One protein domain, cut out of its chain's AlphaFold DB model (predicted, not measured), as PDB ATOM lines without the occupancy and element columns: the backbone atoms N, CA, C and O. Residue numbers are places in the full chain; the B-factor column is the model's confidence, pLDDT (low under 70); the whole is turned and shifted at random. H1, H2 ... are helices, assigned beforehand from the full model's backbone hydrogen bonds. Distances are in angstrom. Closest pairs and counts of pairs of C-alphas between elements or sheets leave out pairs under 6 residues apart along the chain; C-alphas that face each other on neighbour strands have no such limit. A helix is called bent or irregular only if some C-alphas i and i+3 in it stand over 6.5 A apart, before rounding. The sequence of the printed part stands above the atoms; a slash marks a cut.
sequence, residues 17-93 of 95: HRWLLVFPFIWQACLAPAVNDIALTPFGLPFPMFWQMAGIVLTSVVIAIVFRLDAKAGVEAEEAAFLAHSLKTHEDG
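Overview. This is residues 17 to 93 of the 95 residues of an uncharacterized protein of Variovorax sp. 770b2 (UniProt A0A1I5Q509). A helical hairpin of H2 and H3, side by side, has a free arm, H4, beyond the end of H3 that makes the length; short H1 precedes H2. The printed part has 77 residues with four named helices, H1 to H4 in order, no named strand: all helix. It is extended, radius of gyration of the C-alphas 21.5 A, spanning 71 by 22 by 17 A.

Arrangement. H1, residues 17 to 20, only just touches residues 62 to 66 of H3, residues 47 to 73, with 3 pairs of C-alphas within 8 A, the closest His 17 and Val 66, 6.6 A. H2, residues 23 to 37, touches H3 at a shallow tilt of 14 degrees, opposite ways; the closest C-alphas, of Pro 24 and Thr 59, are 5.9 A apart. H2 is only just irregular: C-alphas 30 and 33 are 6.9 A apart. H4, residues 75 to 92, meets H3 only through their link, and is apart from H1 and H2. Every O i to N i+4 pair is within hydrogen-bond range in H3 and H4, 9 of 11 in H2; H1 is too short for one.

Along the chain. H1 begins at C-alpha 17 (-34.328, -22.919, -16.558). H2 is 22.1 A long, H3 38.3 A, and H4 25.7 A, ending at C-alpha 92 (-21.240, -28.411, 18.074).

Size, cuts and confidence. C-alphas 39 and 93, the farthest apart, are 71.6 A apart. The printed part has no cut and no long link. Residues 70 to 79 are among those under pLDDT 70.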
ATOM      1  N   HIS A  17     -34.950 -24.246 -16.456       57.53
ATOM      2  CA  HIS A  17     -34.328 -22.919 -16.558       57.53
ATOM      3  C   HIS A  17     -33.378 -22.778 -17.761       57.53
ATOM      4  O   HIS A  17     -33.209 -21.683 -18.292       57.53
ATOM      5  N   ARG A  18     -32.796 -23.883 -18.248       63.50
ATOM      6  CA  ARG A  18     -31.869 -23.870 -19.393       63.50
ATOM      7  C   ARG A  18     -32.571 -23.618 -20.728       63.50
ATOM      8  O   ARG A  18     -31.926 -23.144 -21.654       63.50
ATOM      9  N   TRP A  19     -33.876 -23.879 -20.823       65.00
ATOM     10  CA  TRP A  19     -34.652 -23.628 -22.043       65.00
ATOM     11  C   TRP A  19     -34.920 -22.138 -22.287       65.00
ATOM     12  O   TRP A  19     -34.981 -21.726 -23.442       65.00
ATOM     13  N   LEU A  20     -34.997 -21.310 -21.234       67.44
ATOM     14  CA  LEU A  20     -35.167 -19.860 -21.405       67.44
ATOM     15  C   LEU A  20     -33.960 -19.217 -22.100       67.44
ATOM     16  O   LEU A  20     -34.138 -18.302 -22.891       67.44
ATOM     17  N   LEU A  21     -32.748 -19.728 -21.871       69.31
ATOM     18  CA  LEU A  21     -31.533 -19.220 -22.519       69.31
ATOM     19  C   LEU A  21     -31.498 -19.488 -24.026       69.31
ATOM     20  O   LEU A  21     -30.828 -18.761 -24.748       69.31
ATOM     21  N   VAL A  22     -32.226 -20.496 -24.508       76.50
ATOM     22  CA  VAL A  22     -32.296 -20.831 -25.940       76.50
ATOM     23  C   VAL A  22     -33.287 -19.919 -26.672       76.50
ATOM     24  O   VAL A  22     -33.170 -19.711 -27.877       76.50
ATOM     25  N   PHE A  23     -34.225 -19.307 -25.944       81.19
ATOM     26  CA  PHE A  23     -35.242 -18.416 -26.495       81.19
ATOM     27  C   PHE A  23     -34.680 -17.253 -27.340       81.19
ATOM     28  O   PHE A  23     -35.120 -17.115 -28.483       81.19
ATOM     29  N   PRO A  24     -33.696 -16.450 -26.873       81.19
ATOM     30  CA  PRO A  24     -33.118 -15.384 -27.695       81.19
ATOM     31  C   PRO A  24     -32.449 -15.914 -28.970       81.19
ATOM     32  O   PRO A  24     -32.495 -15.246 -30.000       81.19
ATOM     33  N   PHE A  25     -31.884 -17.125 -28.947       79.94
ATOM     34  CA  PHE A  25     -31.264 -17.729 -30.129       79.94
ATOM     35  C   PHE A  25     -32.294 -18.230 -31.140       79.94
ATOM     36  O   PHE A  25     -32.092 -18.041 -32.334       79.94
ATOM     37  N   ILE A  26     -33.404 -18.821 -30.687       84.69
ATOM     38  CA  ILE A  26     -34.508 -19.229 -31.574       84.69
ATOM     39  C   ILE A  26     -35.133 -17.995 -32.221       84.69
ATOM     40  O   ILE A  26     -35.350 -17.976 -33.430       84.69
ATOM     41  N   TRP A  27     -35.363 -16.943 -31.434       82.25
ATOM     42  CA  TRP A  27     -35.824 -15.654 -31.939       82.25
ATOM     43  C   TRP A  27     -34.882 -15.105 -33.016       82.25
ATOM     44  O   TRP A  27     -35.339 -14.769 -34.105       82.25
ATOM     45  N   GLN A  28     -33.572 -15.072 -32.753       80.31
ATOM     46  CA  GLN A  28     -32.594 -14.614 -33.741       80.31
ATOM     47  C   GLN A  28     -32.580 -15.508 -34.990       80.31
ATOM     48  O   GLN A  28     -32.690 -14.998 -36.097       80.31
ATOM     49  N   ALA A  29     -32.515 -16.833 -34.846       80.62
ATOM     50  CA  ALA A  29     -32.368 -17.756 -35.972       80.62
ATOM     51  C   ALA A  29     -33.622 -17.857 -36.859       80.62
ATOM     52  O   ALA A  29     -33.501 -17.938 -38.080       80.62
ATOM     53  N   CYS A  30     -34.821 -17.851 -36.270       79.00
ATOM     54  CA  CYS A  30     -36.064 -18.019 -37.023       79.00
ATOM     55  C   CYS A  30     -36.524 -16.731 -37.709       79.00
ATOM     56  O   CYS A  30     -37.146 -16.797 -38.765       79.00
ATOM     57  N   LEU A  31     -36.240 -15.568 -37.118       71.69
ATOM     58  CA  LEU A  31     -36.718 -14.286 -37.636       71.69
ATOM     59  C   LEU A  31     -35.634 -13.514 -38.397       71.69
ATOM     60  O   LEU A  31     -35.994 -12.643 -39.181       71.69
ATOM     61  N   ALA A  32     -34.345 -13.862 -38.278       72.25
ATOM     62  CA  ALA A  32     -33.284 -13.255 -39.092       72.25
ATOM     63  C   ALA A  32     -33.562 -13.262 -40.611       72.25
ATOM     64  O   ALA A  32     -33.349 -12.217 -41.226       72.25
ATOM     65  N   PRO A  33     -34.077 -14.347 -41.235       68.50
ATOM     66  CA  PRO A  33     -34.409 -14.334 -42.663       68.50
ATOM     67  C   PRO A  33     -35.510 -13.318 -42.987       68.50
ATOM     68  O   PRO A  33     -35.378 -12.533 -43.917       68.50
ATOM     69  N   ALA A  34     -36.556 -13.266 -42.158       69.88
ATOM     70  CA  ALA A  34     -37.669 -12.338 -42.339       69.88
ATOM     71  C   ALA A  34     -37.239 -10.873 -42.167       69.88
ATOM     72  O   ALA A  34     -37.695 -10.005 -42.895       69.88
ATOM     73  N   VAL A  35     -36.343 -10.590 -41.219       70.44
ATOM     74  CA  VAL A  35     -35.831  -9.241 -40.927       70.44
ATOM     75  C   VAL A  35     -34.933  -8.730 -42.058       70.44
ATOM     76  O   VAL A  35     -34.916  -7.532 -42.328       70.44
ATOM     77  N   ASN A  36     -34.199  -9.621 -42.726       69.88
ATOM     78  CA  ASN A  36     -33.267  -9.238 -43.786       69.88
ATOM     79  C   ASN A  36     -33.982  -8.855 -45.096       69.88
ATOM     80  O   ASN A  36     -33.508  -7.981 -45.815       69.88
ATOM     81  N   ASP A  37     -35.142  -9.458 -45.368       70.25
ATOM     82  CA  ASP A  37     -35.957  -9.166 -46.557       70.25
ATOM     83  C   ASP A  37     -36.907  -7.965 -46.368       70.25
ATOM     84  O   ASP A  37     -37.513  -7.472 -47.323       70.25
ATOM     85  N   ILE A  38     -37.049  -7.461 -45.138       70.88
ATOM     86  CA  ILE A  38     -37.905  -6.314 -44.835       70.88
ATOM     87  C   ILE A  38     -37.182  -5.013 -45.208       70.88
ATOM     88  O   ILE A  38     -36.283  -4.544 -44.515       70.88
ATOM     89  N   ALA A  39     -37.656  -4.365 -46.274       70.50
ATOM     90  CA  ALA A  39     -37.188  -3.046 -46.710       70.50
ATOM     91  C   ALA A  39     -37.699  -1.871 -45.839       70.50
ATOM     92  O   ALA A  39     -37.492  -0.711 -46.191       70.50
ATOM     93  N   LEU A  40     -38.389  -2.134 -44.717       68.19
ATOM     94  CA  LEU A  40     -38.796  -1.068 -43.797       68.19
ATOM     95  C   LEU A  40     -37.573  -0.482 -43.089       68.19
ATOM     96  O   LEU A  40     -36.825  -1.190 -42.426       68.19
ATOM     97  N   THR A  41     -37.431   0.837 -43.134       73.44
ATOM     98  CA  THR A  41     -36.363   1.568 -42.442       73.44
ATOM     99  C   THR A  41     -36.935   2.421 -41.306       73.44
ATOM    100  O   THR A  41     -37.151   3.626 -41.489       73.44
ATOM    101  N   PRO A  42     -37.243   1.841 -40.128       68.69
ATOM    102  CA  PRO A  42     -37.697   2.627 -38.985       68.69
ATOM    103  C   PRO A  42     -36.614   3.645 -38.594       68.69
ATOM    104  O   PRO A  42     -35.438   3.303 -38.501       68.69
ATOM    105  N   PHE A  43     -37.003   4.912 -38.411       69.12
ATOM    106  CA  PHE A  43     -36.080   6.035 -38.159       69.12
ATOM    107  C   PHE A  43     -34.985   6.237 -39.231       69.12
ATOM    108  O   PHE A  43     -33.981   6.897 -38.970       69.12
ATOM    109  N   GLY A  44     -35.166   5.692 -40.440       73.19
ATOM    110  CA  GLY A  44     -34.168   5.758 -41.516       73.19
ATOM    111  C   GLY A  44     -32.990   4.794 -41.341       73.19
ATOM    112  O   GLY A  44     -32.031   4.869 -42.106       73.19
ATOM    113  N   LEU A  45     -33.052   3.885 -40.362       71.19
ATOM    114  CA  LEU A  45     -32.022   2.878 -40.111       71.19
ATOM    115  C   LEU A  45     -32.416   1.518 -40.713       71.19
ATOM    116  O   LEU A  45     -33.608   1.209 -40.788       71.19
ATOM    117  N   PRO A  46     -31.437   0.680 -41.105       75.25
ATOM    118  CA  PRO A  46     -31.703  -0.675 -41.575       75.25
ATOM    119  C   PRO A  46     -32.473  -1.476 -40.518       75.25
ATOM    120  O   PRO A  46     -32.063  -1.515 -39.354       75.25
ATOM    121  N   PHE A  47     -33.544  -2.167 -40.925       78.00
ATOM    122  CA  PHE A  47     -34.345  -3.032 -40.048       78.00
ATOM    123  C   PHE A  47     -33.501  -3.998 -39.186       78.00
ATOM    124  O   PHE A  47     -33.786  -4.115 -37.989       78.00
ATOM    125  N   PRO A  48     -32.403  -4.598 -39.702       79.31
ATOM    126  CA  PRO A  48     -31.523  -5.443 -38.896       79.31
ATOM    127  C   PRO A  48     -30.891  -4.743 -37.683       79.31
ATOM    128  O   PRO A  48     -30.699  -5.377 -36.649       79.31
ATOM    129  N   MET A  49     -30.598  -3.439 -37.750       81.62
ATOM    130  CA  MET A  49     -30.010  -2.714 -36.611       81.62
ATOM    131  C   MET A  49     -31.022  -2.522 -35.481       81.62
ATOM    132  O   MET A  49     -30.700  -2.740 -34.313       81.62
ATOM    133  N   PHE A  50     -32.261  -2.158 -35.821       81.75
ATOM    134  CA  PHE A  50     -33.347  -2.072 -34.843       81.75
ATOM    135  C   PHE A  50     -33.631  -3.444 -34.219       81.75
ATOM    136  O   PHE A  50     -33.766  -3.575 -33.001       81.75
ATOM    137  N   TRP A  51     -33.641  -4.481 -35.055       81.44
ATOM    138  CA  TRP A  51     -33.799  -5.865 -34.630       81.44
ATOM    139  C   TRP A  51     -32.715  -6.316 -33.644       81.44
ATOM    140  O   TRP A  51     -33.017  -6.950 -32.629       81.44
ATOM    141  N   GLN A  52     -31.460  -5.931 -33.888       82.88
ATOM    142  CA  GLN A  52     -30.341  -6.180 -32.981       82.88
ATOM    143  C   GLN A  52     -30.606  -5.575 -31.593       82.88
ATOM    144  O   GLN A  52     -30.441  -6.253 -30.577       82.88
ATOM    145  N   MET A  53     -31.065  -4.319 -31.540       87.00
ATOM    146  CA  MET A  53     -31.387  -3.644 -30.278       87.00
ATOM    147  C   MET A  53     -32.559  -4.311 -29.552       87.00
ATOM    148  O   MET A  53     -32.491  -4.517 -28.338       87.00
ATOM    149  N   ALA A  54     -33.598  -4.721 -30.286       85.94
ATOM    150  CA  ALA A  54     -34.705  -5.497 -29.728       85.94
ATOM    151  C   ALA A  54     -34.216  -6.825 -29.127       85.94
ATOM    152  O   ALA A  54     -34.663  -7.214 -28.051       85.94
ATOM    153  N   GLY A  55     -33.240  -7.480 -29.765       86.31
ATOM    154  CA  GLY A  55     -32.592  -8.683 -29.245       86.31
ATOM    155  C   GLY A  55     -31.897  -8.476 -27.894       86.31
ATOM    156  O   GLY A  55     -31.986  -9.347 -27.025       86.31
ATOM    157  N   ILE A  56     -31.258  -7.320 -27.675       88.56
ATOM    158  CA  ILE A  56     -30.641  -6.974 -26.381       88.56
ATOM    159  C   ILE A  56     -31.721  -6.833 -25.306       88.56
ATOM    160  O   ILE A  56     -31.618  -7.446 -24.243       88.56
ATOM    161  N   VAL A  57     -32.779  -6.071 -25.595       89.31
ATOM    162  CA  VAL A  57     -33.899  -5.877 -24.660       89.31
ATOM    163  C   VAL A  57     -34.555  -7.216 -24.322       89.31
ATOM    164  O   VAL A  57     -34.769  -7.519 -23.149       89.31
ATOM    165  N   LEU A  58     -34.805  -8.049 -25.334       86.31
ATOM    166  CA  LEU A  58     -35.381  -9.378 -25.166       86.31
ATOM    167  C   LEU A  58     -34.509 -10.261 -24.269       86.31
ATOM    168  O   LEU A  58     -35.018 -10.890 -23.342       86.31
ATOM    169  N   THR A  59     -33.198 -10.275 -24.508       88.12
ATOM    170  CA  THR A  59     -32.243 -11.059 -23.712       88.12
ATOM    171  C   THR A  59     -32.245 -10.610 -22.252       88.12
ATOM    172  O   THR A  59     -32.338 -11.449 -21.356       88.12
ATOM    173  N   SER A  60     -32.229  -9.301 -21.994       89.00
ATOM    174  CA  SER A  60     -32.312  -8.752 -20.636       89.00
ATOM    175  C   SER A  60     -33.604  -9.161 -19.921       89.00
ATOM    176  O   SER A  60     -33.563  -9.551 -18.754       89.00
ATOM    177  N   VAL A  61     -34.745  -9.138 -20.618       86.50
ATOM    178  CA  VAL A  61     -36.035  -9.588 -20.066       86.50
ATOM    179  C   VAL A  61     -36.011 -11.083 -19.750       86.50
ATOM    180  O   VAL A  61     -36.426 -11.481 -18.663       86.50
ATOM    181  N   VAL A  62     -35.490 -11.914 -20.655       85.31
ATOM    182  CA  VAL A  62     -35.340 -13.362 -20.434       85.31
ATOM    183  C   VAL A  62     -34.496 -13.633 -19.193       85.31
ATOM    184  O   VAL A  62     -34.906 -14.419 -18.340       85.31
ATOM    185  N   ILE A  63     -33.356 -12.952 -19.057       82.56
ATOM    186  CA  ILE A  63     -32.486 -13.069 -17.884       82.56
ATOM    187  C   ILE A  63     -33.254 -12.674 -16.617       82.56
ATOM    188  O   ILE A  63     -33.284 -13.445 -15.661       82.56
ATOM    189  N   ALA A  64     -33.946 -11.533 -16.617       84.44
ATOM    190  CA  ALA A  64     -34.741 -11.091 -15.472       84.44
ATOM    191  C   ALA A  64     -35.837 -12.103 -15.083       84.44
ATOM    192  O   ALA A  64     -36.063 -12.348 -13.896       84.44
ATOM    193  N   ILE A  65     -36.495 -12.728 -16.065       83.81
ATOM    194  CA  ILE A  65     -37.490 -13.780 -15.824       83.81
ATOM    195  C   ILE A  65     -36.832 -15.012 -15.197       83.81
ATOM    196  O   ILE A  65     -37.385 -15.550 -14.240       83.81
ATOM    197  N   VAL A  66     -35.662 -15.438 -15.690       80.12
ATOM    198  CA  VAL A  66     -34.904 -16.558 -15.103       80.12
ATOM    199  C   VAL A  66     -34.557 -16.265 -13.648       80.12
ATOM    200  O   VAL A  66     -34.881 -17.084 -12.796       80.12
ATOM    201  N   PHE A  67     -33.989 -15.093 -13.348       75.94
ATOM    202  CA  PHE A  67     -33.657 -14.699 -11.974       75.94
ATOM    203  C   PHE A  67     -34.885 -14.690 -11.064       75.94
ATOM    204  O   PHE A  67     -34.842 -15.170  -9.934       75.94
ATOM    205  N   ARG A  68     -36.015 -14.188 -11.563       77.69
ATOM    206  CA  ARG A  68     -37.264 -14.148 -10.802       77.69
ATOM    207  C   ARG A  68     -37.859 -15.543 -10.579       77.69
ATOM    208  O   ARG A  68     -38.495 -15.766  -9.549       77.69
ATOM    209  N   LEU A  69     -37.685 -16.467 -11.527       73.44
ATOM    210  CA  LEU A  69     -38.065 -17.871 -11.363       73.44
ATOM    211  C   LEU A  69     -37.150 -18.589 -10.366       73.44
ATOM    212  O   LEU A  69     -37.659 -19.344  -9.547       73.44
ATOM    213  N   ASP A  70     -35.845 -18.324 -10.416       69.69
ATOM    214  CA  ASP A  70     -34.837 -18.926  -9.539       69.69
ATOM    215  C   ASP A  70     -35.043 -18.499  -8.077       69.69
ATOM    216  O   ASP A  70     -35.133 -19.345  -7.184       69.69
ATOM    217  N   ALA A  71     -35.300 -17.205  -7.850       67.44
ATOM    218  CA  ALA A  71     -35.698 -16.674  -6.545       67.44
ATOM    219  C   ALA A  71     -36.987 -17.337  -6.024       67.44
ATOM    220  O   ALA A  71     -37.090 -17.718  -4.859       67.44
ATOM    221  N   LYS A  72     -37.978 -17.555  -6.901       64.94
ATOM    222  CA  LYS A  72     -39.223 -18.256  -6.537       64.94
ATOM    223  C   LYS A  72     -39.048 -19.760  -6.320       64.94
ATOM    224  O   LYS A  72     -39.864 -20.353  -5.619       64.94
ATOM    225  N   ALA A  73     -38.050 -20.378  -6.947       65.12
ATOM    226  CA  ALA A  73     -37.788 -21.810  -6.849       65.12
ATOM    227  C   ALA A  73     -37.070 -22.200  -5.545       65.12
ATOM    228  O   ALA A  73     -36.978 -23.391  -5.257       65.12
ATOM    229  N   GLY A  74     -36.645 -21.221  -4.736       56.28
ATOM    230  CA  GLY A  74     -36.226 -21.448  -3.354       56.28
ATOM    231  C   GLY A  74     -34.728 -21.659  -3.152       56.28
ATOM    232  O   GLY A  74     -34.350 -22.193  -2.112       56.28
ATOM    233  N   VAL A  75     -33.876 -21.221  -4.088       63.66
ATOM    234  CA  VAL A  75     -32.409 -21.267  -3.918       63.66
ATOM    235  C   VAL A  75     -31.976 -20.529  -2.643       63.66
ATOM    236  O   VAL A  75     -31.185 -21.064  -1.873       63.66
ATOM    237  N   GLU A  76     -32.588 -19.381  -2.331       62.25
ATOM    238  CA  GLU A  76     -32.326 -18.637  -1.085       62.25
ATOM    239  C   GLU A  76     -32.689 -19.429   0.183       62.25
ATOM    240  O   GLU A  76     -32.015 -19.315   1.205       62.25
ATOM    241  N   ALA A  77     -33.729 -20.268   0.132       64.06
ATOM    242  CA  ALA A  77     -34.126 -21.095   1.271       64.06
ATOM    243  C   ALA A  77     -33.186 -22.299   1.465       64.06
ATOM    244  O   ALA A  77     -32.932 -22.707   2.599       64.06
ATOM    245  N   GLU A  78     -32.654 -22.855   0.373       63.91
ATOM    246  CA  GLU A  78     -31.710 -23.980   0.397       63.91
ATOM    247  C   GLU A  78     -30.314 -23.524   0.872       63.91
ATOM    248  O   GLU A  78     -29.704 -24.190   1.713       63.91
ATOM    249  N   GLU A  79     -29.846 -22.344   0.440       66.06
ATOM    250  CA  GLU A  79     -28.602 -21.726   0.930       66.06
ATOM    251  C   GLU A  79     -28.689 -21.347   2.416       66.06
ATOM    252  O   GLU A  79     -27.767 -21.642   3.180       66.06
ATOM    253  N   ALA A  80     -29.812 -20.771   2.862       72.44
ATOM    254  CA  ALA A  80     -30.028 -20.454   4.275       72.44
ATOM    255  C   ALA A  80     -30.020 -21.714   5.162       72.44
ATOM    256  O   ALA A  80     -29.428 -21.707   6.243       72.44
ATOM    257  N   ALA A  81     -30.626 -22.812   4.695       75.06
ATOM    258  CA  ALA A  81     -30.621 -24.089   5.409       75.06
ATOM    259  C   ALA A  81     -29.214 -24.712   5.483       75.06
ATOM    260  O   ALA A  81     -28.826 -25.240   6.529       75.06
ATOM    261  N   PHE A  82     -28.426 -24.613   4.408       74.06
ATOM    262  CA  PHE A  82     -27.041 -25.088   4.381       74.06
ATOM    263  C   PHE A  82     -26.115 -24.271   5.297       74.06
ATOM    264  O   PHE A  82     -25.312 -24.845   6.040       74.06
ATOM    265  N   LEU A  83     -26.251 -22.941   5.299       81.19
ATOM    266  CA  LEU A  83     -25.499 -22.051   6.191       81.19
ATOM    267  C   LEU A  83     -25.847 -22.308   7.658       81.19
ATOM    268  O   LEU A  83     -24.943 -22.428   8.484       81.19
ATOM    269  N   ALA A  84     -27.135 -22.468   7.976       79.56
ATOM    270  CA  ALA A  84     -27.584 -22.798   9.325       79.56
ATOM    271  C   ALA A  84     -27.010 -24.140   9.811       79.56
ATOM    272  O   ALA A  84     -26.593 -24.256  10.963       79.56
ATOM    273  N   HIS A  85     -26.935 -25.147   8.933       76.38
ATOM    274  CA  HIS A  85     -26.330 -26.436   9.271       76.38
ATOM    275  C   HIS A  85     -24.805 -26.352   9.452       76.38
ATOM    276  O   HIS A  85     -24.264 -26.964  10.374       76.38
ATOM    277  N   SER A  86     -24.117 -25.565   8.619       75.75
ATOM    278  CA  SER A  86     -22.663 -25.358   8.720       75.75
ATOM    279  C   SER A  86     -22.282 -24.597   9.994       75.75
ATOM    280  O   SER A  86     -21.342 -24.993  10.678       75.75
ATOM    281  N   LEU A  87     -23.044 -23.558  10.359       81.31
ATOM    282  CA  LEU A  87     -22.886 -22.826  11.624       81.31
ATOM    283  C   LEU A  87     -23.081 -23.746  12.829       81.31
ATOM    284  O   LEU A  87     -22.224 -23.795  13.705       81.31
ATOM    285  N   LYS A  88     -24.157 -24.539  12.821       75.56
ATOM    286  CA  LYS A  88     -24.441 -25.492  13.897       75.56
ATOM    287  C   LYS A  88     -23.345 -26.550  14.049       75.56
ATOM    288  O   LYS A  88     -22.946 -26.863  15.159       75.56
ATOM    289  N   THR A  89     -22.808 -27.049  12.936       72.75
ATOM    290  CA  THR A  89     -21.684 -28.002  12.950       72.75
ATOM    291  C   THR A  89     -20.402 -27.370  13.508       72.75
ATOM    292  O   THR A  89     -19.634 -28.044  14.188       72.75
ATOM    293  N   HIS A  90     -20.169 -26.077  13.251       65.38
ATOM    294  CA  HIS A  90     -19.045 -25.338  13.830       65.38
ATOM    295  C   HIS A  90     -19.210 -25.065  15.335       65.38
ATOM    296  O   HIS A  90     -18.210 -25.100  16.049       65.38
ATOM    297  N   GLU A  91     -20.430 -24.824  15.822       66.00
ATOM    298  CA  GLU A  91     -20.715 -24.666  17.259       66.00
ATOM    299  C   GLU A  91     -20.640 -26.002  18.016       66.00
ATOM    300  O   GLU A  91     -20.006 -26.074  19.067       66.00
ATOM    301  N   ASP A  92     -21.218 -27.072  17.461       65.94
ATOM    302  CA  ASP A  92     -21.240 -28.411  18.074       65.94
ATOM    303  C   ASP A  92     -19.861 -29.115  18.023       65.94
ATOM    304  O   ASP A  92     -19.640 -30.113  18.710       65.94
ATOM    305  N   GLY A  93     -18.933 -28.612  17.198       59.41
ATOM    306  CA  GLY A  93     -17.570 -29.124  17.016       59.41
ATOM    307  C   GLY A  93     -16.466 -28.318  17.712       59.41
ATOM    308  O   GLY A  93     -15.290 -28.621  17.499       59.41
TER     309      GLY A  93